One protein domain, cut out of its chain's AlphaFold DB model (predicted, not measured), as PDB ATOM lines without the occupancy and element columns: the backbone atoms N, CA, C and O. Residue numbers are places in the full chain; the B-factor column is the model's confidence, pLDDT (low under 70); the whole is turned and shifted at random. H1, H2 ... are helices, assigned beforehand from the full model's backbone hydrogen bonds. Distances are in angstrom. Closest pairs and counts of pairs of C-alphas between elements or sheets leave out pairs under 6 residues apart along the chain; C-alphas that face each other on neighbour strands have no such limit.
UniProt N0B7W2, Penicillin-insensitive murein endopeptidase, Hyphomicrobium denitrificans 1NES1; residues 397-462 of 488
ATOM      1  N   ILE A 397     -35.842  31.792 -46.425       79.50
ATOM      2  CA  ILE A 397     -35.862  32.418 -45.104       79.50
ATOM      3  C   ILE A 397     -36.876  33.564 -45.068       79.50
ATOM      4  O   ILE A 397     -36.900  34.444 -45.929       79.50
ATOM      5  N   SER A 398     -37.718  33.582 -44.029       81.75
ATOM      6  CA  SER A 398     -38.590  34.731 -43.778       81.75
ATOM      7  C   SER A 398     -37.773  35.906 -43.246       81.75
ATOM      8  O   SER A 398     -37.274  35.872 -42.114       81.75
ATOM      9  N   VAL A 399     -37.704  36.958 -44.060       84.88
ATOM     10  CA  VAL A 399     -37.209  38.298 -43.704       84.88
ATOM     11  C   VAL A 399     -38.355  39.192 -43.192       84.88
ATOM     12  O   VAL A 399     -38.120  40.244 -42.606       84.88
ATOM     13  N   ARG A 400     -39.619  38.762 -43.334       84.94
ATOM     14  CA  ARG A 400     -40.773  39.468 -42.764       84.94
ATOM     15  C   ARG A 400     -40.787  39.307 -41.232       84.94
ATOM     16  O   ARG A 400     -40.834  38.159 -40.777       84.94
ATOM     17  N   PRO A 401     -40.815  40.404 -40.448       84.81
ATOM     18  CA  PRO A 401     -40.930  40.320 -38.998       84.81
ATOM     19  C   PRO A 401     -42.277  39.720 -38.570       84.81
ATOM     20  O   PRO A 401     -43.296  39.950 -39.239       84.81
ATOM     21  N   PRO A 402     -42.323  38.980 -37.445       86.75
ATOM     22  CA  PRO A 402     -43.584  38.573 -36.837       86.75
ATOM     23  C   PRO A 402     -44.409  39.807 -36.439       86.75
ATOM     24  O   PRO A 402     -43.878  40.899 -36.229       86.75
ATOM     25  N   ARG A 403     -45.733  39.644 -36.305       88.56
ATOM     26  CA  ARG A 403     -46.563  40.695 -35.696       88.56
ATOM     27  C   ARG A 403     -46.107  40.870 -34.237       88.56
ATOM     28  O   ARG A 403     -46.121  39.870 -33.518       88.56
ATOM     29  N   PRO A 404     -45.721  42.080 -33.792       89.19
ATOM     30  CA  PRO A 404     -45.316  42.288 -32.407       89.19
ATOM     31  C   PRO A 404     -46.485  42.002 -31.451       89.19
ATOM     32  O   PRO A 404     -47.647  42.209 -31.829       89.19
ATOM     33  N   PRO A 405     -46.205  41.549 -30.216       91.75
ATOM     34  CA  PRO A 405     -47.226  41.466 -29.182       91.75
ATOM     35  C   PRO A 405     -47.718  42.869 -28.793       91.75
ATOM     36  O   PRO A 405     -47.087  43.878 -29.099       91.75
ATOM     37  N   ILE A 406     -48.848  42.932 -28.085       94.88
ATOM     38  CA  ILE A 406     -49.262  44.154 -27.385       94.88
ATOM     39  C   ILE A 406     -48.277  44.373 -26.231       94.88
ATOM     40  O   ILE A 406     -48.167  43.507 -25.356       94.88
ATOM     41  N   MET A 407     -47.560  45.497 -26.230       96.06
ATOM     42  CA  MET A 407     -46.654  45.877 -25.137       96.06
ATOM     43  C   MET A 407     -47.432  46.521 -23.988       96.06
ATOM     44  O   MET A 407     -48.555  46.985 -24.186       96.06
ATOM     45  N   LEU A 408     -46.847  46.610 -22.789       96.44
ATOM     46  CA  LEU A 408     -47.516  47.318 -21.687       96.44
ATOM     47  C   LEU A 408     -47.664  48.818 -21.999       96.44
ATOM     48  O   LEU A 408     -48.674  49.418 -21.655       96.44
ATOM     49  N   ALA A 409     -46.709  49.387 -22.741       94.56
ATOM     50  CA  ALA A 409     -46.762  50.754 -23.262       94.56
ATOM     51  C   ALA A 409     -47.818  50.987 -24.372       94.56
ATOM     52  O   ALA A 409     -48.028  52.129 -24.773       94.56
ATOM     53  N   ASP A 410     -48.479  49.939 -24.886       94.88
ATOM     54  CA  ASP A 410     -49.613  50.064 -25.819       94.88
ATOM     55  C   ASP A 410     -50.989  50.086 -25.107       94.88
ATOM     56  O   ASP A 410     -52.030  50.119 -25.778       94.88
ATOM     57  N   LEU A 411     -51.009  49.981 -23.772       96.94
ATOM     58  CA  LEU A 411     -52.207  49.980 -22.928       96.94
ATOM     59  C   LEU A 411     -52.357  51.326 -22.188       96.94
ATOM     60  O   LEU A 411     -51.378  52.067 -22.076       96.94
ATOM     61  N   PRO A 412     -53.554  51.656 -21.662       97.06
ATOM     62  CA  PRO A 412     -53.737  52.814 -20.784       97.06
ATOM     63  C   PRO A 412     -52.752  52.803 -19.594       97.06
ATOM     64  O   PRO A 412     -52.497  51.723 -19.046       97.06
ATOM     65  N   PRO A 413     -52.204  53.956 -19.158       94.75
ATOM     66  CA  PRO A 413     -51.230  54.020 -18.062       94.75
ATOM     67  C   PRO A 413     -51.706  53.369 -16.755       94.75
ATOM     68  O   PRO A 413     -50.921  52.740 -16.044       94.75
ATOM     69  N   GLU A 414     -53.004  53.448 -16.465       95.69
ATOM     70  CA  GLU A 414     -53.644  52.841 -15.298       95.69
ATOM     71  C   GLU A 414     -53.500  51.313 -15.296       95.69
ATOM     72  O   GLU A 414     -53.404  50.703 -14.234       95.69
ATOM     73  N   CYS A 415     -53.392  50.682 -16.468       97.25
ATOM     74  CA  CYS A 415     -53.167  49.243 -16.587       97.25
ATOM     75  C   CYS A 415     -51.770  48.818 -16.117       97.25
ATOM     76  O   CYS A 415     -51.604  47.692 -15.650       97.25
ATOM     77  N   ARG A 416     -50.774  49.713 -16.167       95.25
ATOM     78  CA  ARG A 416     -49.473  49.482 -15.523       95.25
ATOM     79  C   ARG A 416     -49.578  49.611 -14.004       95.25
ATOM     80  O   ARG A 416     -49.026  48.769 -13.304       95.25
ATOM     81  N   ALA A 417     -50.293  50.618 -13.499       93.44
ATOM     82  CA  ALA A 417     -50.515  50.782 -12.059       93.44
ATOM     83  C   ALA A 417     -51.281  49.586 -11.462       93.44
ATOM     84  O   ALA A 417     -50.924  49.078 -10.403       93.44
ATOM     85  N   LEU A 418     -52.269  49.064 -12.192       95.62
ATOM     86  CA  LEU A 418     -53.068  47.904 -11.800       95.62
ATOM     87  C   LEU A 418     -52.246  46.609 -11.650       95.62
ATOM     88  O   LEU A 418     -52.583  45.765 -10.821       95.62
ATOM     89  N   LEU A 419     -51.157  46.434 -12.408       96.44
ATOM     90  CA  LEU A 419     -50.240  45.300 -12.222       96.44
ATOM     91  C   LEU A 419     -49.454  45.394 -10.905       96.44
ATOM     92  O   LEU A 419     -49.133  44.359 -10.332       96.44
ATOM     93  N   ALA A 420     -49.205  46.602 -10.395       94.25
ATOM     94  CA  ALA A 420     -48.518  46.834  -9.124       94.25
ATOM     95  C   ALA A 420     -49.447  46.782  -7.892       94.25
ATOM     96  O   ALA A 420     -48.978  46.965  -6.776       94.25
ATOM     97  N   ALA A 421     -50.752  46.551  -8.071       93.88
ATOM     98  CA  ALA A 421     -51.690  46.465  -6.955       93.88
ATOM     99  C   ALA A 421     -51.533  45.159  -6.150       93.88
ATOM    100  O   ALA A 421     -51.325  44.080  -6.714       93.88
ATOM    101  N   GLU A 422     -51.750  45.251  -4.841       91.50
ATOM    102  CA  GLU A 422     -51.932  44.107  -3.943       91.50
ATOM    103  C   GLU A 422     -53.158  43.251  -4.331       91.50
ATOM    104  O   GLU A 422     -54.009  43.704  -5.105       91.50
ATOM    105  N   PRO A 423     -53.288  41.999  -3.850       90.19
ATOM    106  CA  PRO A 423     -52.345  41.230  -3.013       90.19
ATOM    107  C   PRO A 423     -51.260  40.461  -3.797       90.19
ATOM    108  O   PRO A 423     -50.436  39.781  -3.199       90.19
ATOM    109  N   ASP A 424     -51.308  40.498  -5.134       88.81
ATOM    110  CA  ASP A 424     -50.376  39.788  -6.022       88.81
ATOM    111  C   ASP A 424     -49.713  40.793  -7.000       88.81
ATOM    112  O   ASP A 424     -50.077  40.825  -8.184       88.81
ATOM    113  N   PRO A 425     -48.801  41.677  -6.546       94.12
ATOM    114  CA  PRO A 425     -48.125  42.627  -7.429       94.12
ATOM    115  C   PRO A 425     -47.203  41.904  -8.426       94.12
ATOM    116  O   PRO A 425     -46.425  41.022  -8.064       94.12
ATOM    117  N   VAL A 426     -47.268  42.290  -9.704       94.81
ATOM    118  CA  VAL A 426     -46.472  41.695 -10.790       94.81
ATOM    119  C   VAL A 426     -45.274  42.593 -11.119       94.81
ATOM    120  O   VAL A 426     -45.477  43.715 -11.594       94.81
ATOM    121  N   PRO A 427     -44.023  42.119 -10.944       93.44
ATOM    122  CA  PRO A 427     -42.838  42.848 -11.384       93.44
ATOM    123  C   PRO A 427     -42.884  43.131 -12.890       93.44
ATOM    124  O   PRO A 427     -43.061  42.223 -13.704       93.44
ATOM    125  N   VAL A 428     -42.713  44.398 -13.269       93.75
ATOM    126  CA  VAL A 428     -42.719  44.832 -14.672       93.75
ATOM    127  C   VAL A 428     -41.271  45.008 -15.152       93.75
ATOM    128  O   VAL A 428     -40.633  45.992 -14.769       93.75
ATOM    129  N   PRO A 429     -40.737  44.100 -15.991       92.25
ATOM    130  CA  PRO A 429     -39.381  44.211 -16.518       92.25
ATOM    131  C   PRO A 429     -39.284  45.346 -17.554       92.25
ATOM    132  O   PRO A 429     -40.284  45.722 -18.178       92.25
ATOM    133  N   LYS A 430     -38.083  45.905 -17.760       89.56
ATOM    134  CA  LYS A 430     -37.866  47.062 -18.659       89.56
ATOM    135  C   LYS A 430     -38.257  46.741 -20.105       89.56
ATOM    136  O   LYS A 430     -38.782  47.593 -20.820       89.56
ATOM    137  N   GLU A 431     -38.095  45.487 -20.497       89.62
ATOM    138  CA  GLU A 431     -38.407  44.911 -21.804       89.62
ATOM    139  C   GLU A 431     -39.915  44.965 -22.109       89.62
ATOM    140  O   GLU A 431     -40.315  45.092 -23.265       89.62
ATOM    141  N   ALA A 432     -40.775  44.941 -21.081       90.81
ATOM    142  CA  ALA A 432     -42.223  45.097 -21.246       90.81
ATOM    143  C   ALA A 432     -42.661  46.557 -21.470       90.81
ATOM    144  O   ALA A 432     -43.776  46.811 -21.940       90.81
ATOM    145  N   LEU A 433     -41.786  47.514 -21.142       91.75
ATOM    146  CA  LEU A 433     -42.010  48.957 -21.260       91.75
ATOM    147  C   LEU A 433     -41.512  49.540 -22.592       91.75
ATOM    148  O   LEU A 433     -41.629  50.747 -22.806       91.75
ATOM    149  N   MET A 434     -40.981  48.713 -23.502       93.75
ATOM    150  CA  MET A 434     -40.554  49.174 -24.826       93.75
ATOM    151  C   MET A 434     -41.710  49.840 -25.579       93.75
ATOM    152  O   MET A 434     -42.799  49.280 -25.721       93.75
ATOM    153  N   THR A 435     -41.453  51.033 -26.114       93.19
ATOM    154  CA  THR A 435     -42.444  51.762 -26.909       93.19
ATOM    155  C   THR A 435     -42.665  51.090 -28.262       93.19
ATOM    156  O   THR A 435     -41.787  50.421 -28.814       93.19
ATOM    157  N   LYS A 436     -43.823  51.351 -28.873       90.31
ATOM    158  CA  LYS A 436     -44.147  50.912 -30.238       90.31
ATOM    159  C   LYS A 436     -43.104  51.337 -31.284       90.31
ATOM    160  O   LYS A 436     -42.940  50.650 -32.290       90.31
ATOM    161  N   VAL A 437     -42.397  52.451 -31.058       93.69
ATOM    162  CA  VAL A 437     -41.283  52.909 -31.906       93.69
ATOM    163  C   VAL A 437     -40.054  52.023 -31.699       93.69
ATOM    164  O   VAL A 437     -39.547  51.480 -32.678       93.69
ATOM    165  N   ALA A 438     -39.643  51.785 -30.449       94.19
ATOM    166  CA  ALA A 438     -38.499  50.929 -30.124       94.19
ATOM    167  C   ALA A 438     -38.692  49.480 -30.617       94.19
ATOM    168  O   ALA A 438     -37.794  48.907 -31.232       94.19
ATOM    169  N   VAL A 439     -39.890  48.907 -30.437       93.50
ATOM    170  CA  VAL A 439     -40.239  47.569 -30.954       93.50
ATOM    171  C   VAL A 439     -40.151  47.515 -32.483       93.50
ATOM    172  O   VAL A 439     -39.585  46.574 -33.038       93.50
ATOM    173  N   ARG A 440     -40.662  48.537 -33.186       92.38
ATOM    174  CA  ARG A 440     -40.542  48.633 -34.652       92.38
ATOM    175  C   ARG A 440     -39.086  48.746 -35.097       92.38
ATOM    176  O   ARG A 440     -38.700  48.035 -36.015       92.38
ATOM    177  N   GLN A 441     -38.280  49.585 -34.447       94.38
ATOM    178  CA  GLN A 441     -36.855  49.737 -34.758       94.38
ATOM    179  C   GLN A 441     -36.086  48.422 -34.555       94.38
ATOM    180  O   GLN A 441     -35.330  48.021 -35.439       94.38
ATOM    181  N   ALA A 442     -36.334  47.708 -33.451       93.31
ATOM    182  CA  ALA A 442     -35.739  46.398 -33.186       93.31
ATOM    183  C   ALA A 442     -36.125  45.356 -34.254       93.31
ATOM    184  O   ALA A 442     -35.254  44.663 -34.783       93.31
ATOM    185  N   LEU A 443     -37.410  45.289 -34.632       93.50
ATOM    186  CA  LEU A 443     -37.885  44.407 -35.704       93.50
ATOM    187  C   LEU A 443     -37.291  44.767 -37.074       93.50
ATOM    188  O   LEU A 443     -36.881  43.866 -37.802       93.50
ATOM    189  N   THR A 444     -37.192  46.052 -37.425       93.69
ATOM    190  CA  THR A 444     -36.570  46.498 -38.684       93.69
ATOM    191  C   THR A 444     -35.079  46.157 -38.724       93.69
ATOM    192  O   THR A 444     -34.604  45.634 -39.731       93.69
ATOM    193  N   LYS A 445     -34.343  46.367 -37.621       94.56
ATOM    194  CA  LYS A 445     -32.922  45.997 -37.511       94.56
ATOM    195  C   LYS A 445     -32.716  44.486 -37.675       94.56
ATOM    196  O   LYS A 445     -31.837  44.065 -38.423       94.56
ATOM    197  N   ALA A 446     -33.552  43.671 -37.031       92.69
ATOM    198  CA  ALA A 446     -33.504  42.216 -37.173       92.69
ATOM    199  C   ALA A 446     -33.891  41.744 -38.587       92.69
ATOM    200  O   ALA A 446     -33.269  40.825 -39.117       92.69
ATOM    201  N   ALA A 447     -34.861  42.398 -39.236       92.31
ATOM    202  CA  ALA A 447     -35.214  42.114 -40.626       92.31
ATOM    203  C   ALA A 447     -34.039  42.416 -41.570       92.31
ATOM    204  O   ALA A 447     -33.693  41.573 -42.394       92.31
ATOM    205  N   ALA A 448     -33.363  43.558 -41.402       92.38
ATOM    206  CA  ALA A 448     -32.168  43.893 -42.176       92.38
ATOM    207  C   ALA A 448     -31.047  42.851 -41.988       92.38
ATOM    208  O   ALA A 448     -30.501  42.360 -42.975       92.38
ATOM    209  N   ALA A 449     -30.766  42.437 -40.745       92.12
ATOM    210  CA  ALA A 449     -29.774  41.399 -40.454       92.12
ATOM    211  C   ALA A 449     -30.126  40.041 -41.094       92.12
ATOM    212  O   ALA A 449     -29.268  39.391 -41.692       92.12
ATOM    213  N   ARG A 450     -31.400  39.626 -41.038       91.69
ATOM    214  CA  ARG A 450     -31.880  38.389 -41.683       91.69
ATOM    215  C   ARG A 450     -31.853  38.467 -43.211       91.69
ATOM    216  O   ARG A 450     -31.586  37.456 -43.850       91.69
ATOM    217  N   GLY A 451     -32.096  39.641 -43.793       89.62
ATOM    218  CA  GLY A 451     -31.958  39.880 -45.233       89.62
ATOM    219  C   GLY A 451     -30.501  39.828 -45.704       89.62
ATOM    220  O   GLY A 451     -30.213  39.208 -46.726       89.62
ATOM    221  N   ALA A 452     -29.576  40.404 -44.930       90.31
ATOM    222  CA  ALA A 452     -28.140  40.310 -45.192       90.31
ATOM    223  C   ALA A 452     -27.641  38.856 -45.105       90.31
ATOM    224  O   ALA A 452     -26.965  38.389 -46.021       90.31
ATOM    225  N   PHE A 453     -28.056  38.118 -44.069       90.06
ATOM    226  CA  PHE A 453     -27.782  36.684 -43.936       90.06
ATOM    227  C   PHE A 453     -28.322  35.878 -45.128       90.06
ATOM    228  O   PHE A 453     -27.588  35.088 -45.711       90.06
ATOM    229  N   ALA A 454     -29.575  36.115 -45.541       87.75
ATOM    230  CA  ALA A 454     -30.176  35.437 -46.691       87.75
ATOM    231  C   ALA A 454     -29.351  35.618 -47.974       87.75
ATOM    232  O   ALA A 454     -29.086  34.647 -48.678       87.75
ATOM    233  N   LYS A 455     -28.908  36.856 -48.238       87.56
ATOM    234  CA  LYS A 455     -28.069  37.196 -49.393       87.56
ATOM    235  C   LYS A 455     -26.696  36.517 -49.326       87.56
ATOM    236  O   LYS A 455     -26.234  36.021 -50.345       87.56
ATOM    237  N   ALA A 456     -26.065  36.482 -48.151       87.38
ATOM    238  CA  ALA A 456     -24.766  35.835 -47.956       87.38
ATOM    239  C   ALA A 456     -24.838  34.301 -48.092       87.38
ATOM    240  O   ALA A 456     -23.927  33.694 -48.640       87.38
ATOM    241  N   ALA A 457     -25.937  33.686 -47.644       85.38
ATOM    242  CA  ALA A 457     -26.158  32.238 -47.691       85.38
ATOM    243  C   ALA A 457     -26.811  31.734 -48.999       85.38
ATOM    244  O   ALA A 457     -27.200  30.571 -49.077       85.38
ATOM    245  N   GLY A 458     -27.003  32.595 -50.009       83.06
ATOM    246  CA  GLY A 458     -27.654  32.226 -51.277       83.06
ATOM    247  C   GLY A 458     -29.126  31.796 -51.148       83.06
ATOM    248  O   GLY A 458     -29.669  31.166 -52.055       83.06
ATOM    249  N   LEU A 459     -29.785  32.111 -50.029       81.31
ATOM    250  CA  LEU A 459     -31.145  31.662 -49.728       81.31
ATOM    251  C   LEU A 459     -32.195  32.524 -50.430       81.31
ATOM    252  O   LEU A 459     -32.128  33.756 -50.426       81.31
ATOM    253  N   ALA A 460     -33.251  31.881 -50.931       78.31
ATOM    254  CA  ALA A 460     -34.387  32.601 -51.489       78.31
ATOM    255  C   ALA A 460     -35.109  33.411 -50.392       78.31
ATOM    256  O   ALA A 460     -35.564  32.875 -49.376       78.31
ATOM    257  N   ILE A 461     -35.253  34.720 -50.605       74.12
ATOM    258  CA  ILE A 461     -36.061  35.592 -49.744       74.12
ATOM    259  C   ILE A 461     -37.522  35.459 -50.177       74.12
ATOM    260  O   ILE A 461     -37.843  35.702 -51.337       74.12
ATOM    261  N   VAL A 462     -38.425  35.106 -49.257       67.19
ATOM    262  CA  VAL A 462     -39.863  35.003 -49.566       67.19
ATOM    263  C   VAL A 462     -40.513  36.400 -49.544       67.19
ATOM    264  O   VAL A 462     -40.605  36.992 -48.463       67.19
TER     265      VAL A 462
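This is residues 397 to 462 of the 488 residues of the protein "Penicillin-insensitive murein endopeptidase" of Hyphomicrobium denitrificans 1NES1 (UniProt N0B7W2). The printed part is a long, thin rod folded back on itself: residues 397 to 412, with no named element, run out from one end, short H1 and a loop make the turn at the far end, and after small H2 the long helix H3 runs back. Of its 66 residues, 32, under half, lie in three named helices, H1, H2, H3 in that order; the class is all helix, with no named strand. It is extended, radius of gyration of the C-alphas 17.0 A, spanning 55 by 19 by 16 A.

Look at H1, residues 413 to 419, H2, residues 430 to 433, and H3, residues 436 to 456: each is apart from the other two. A short link of 10 residues joins H1 to H2, a tight one of 2 joins H2 to H3. In H3 every O i to N i+4 pair is within hydrogen-bond range, in H1 2 of 3; H2 is too short for one.

Find C-alpha 413, where H1 begins, at (-51.230, 54.020, -18.062). H3 runs 30.3 A from C-alpha 436 to C-alpha 456 at (-24.766, 35.835, -47.956).

The C-alphas farthest apart, of Pro 423 and Gly 458, are 55.0 A apart; those of Ile 397 and Val 462, first and last printed, 6.5 A. The printed part has no cut and no long link between helices; only residue 462 has pLDDT under 70.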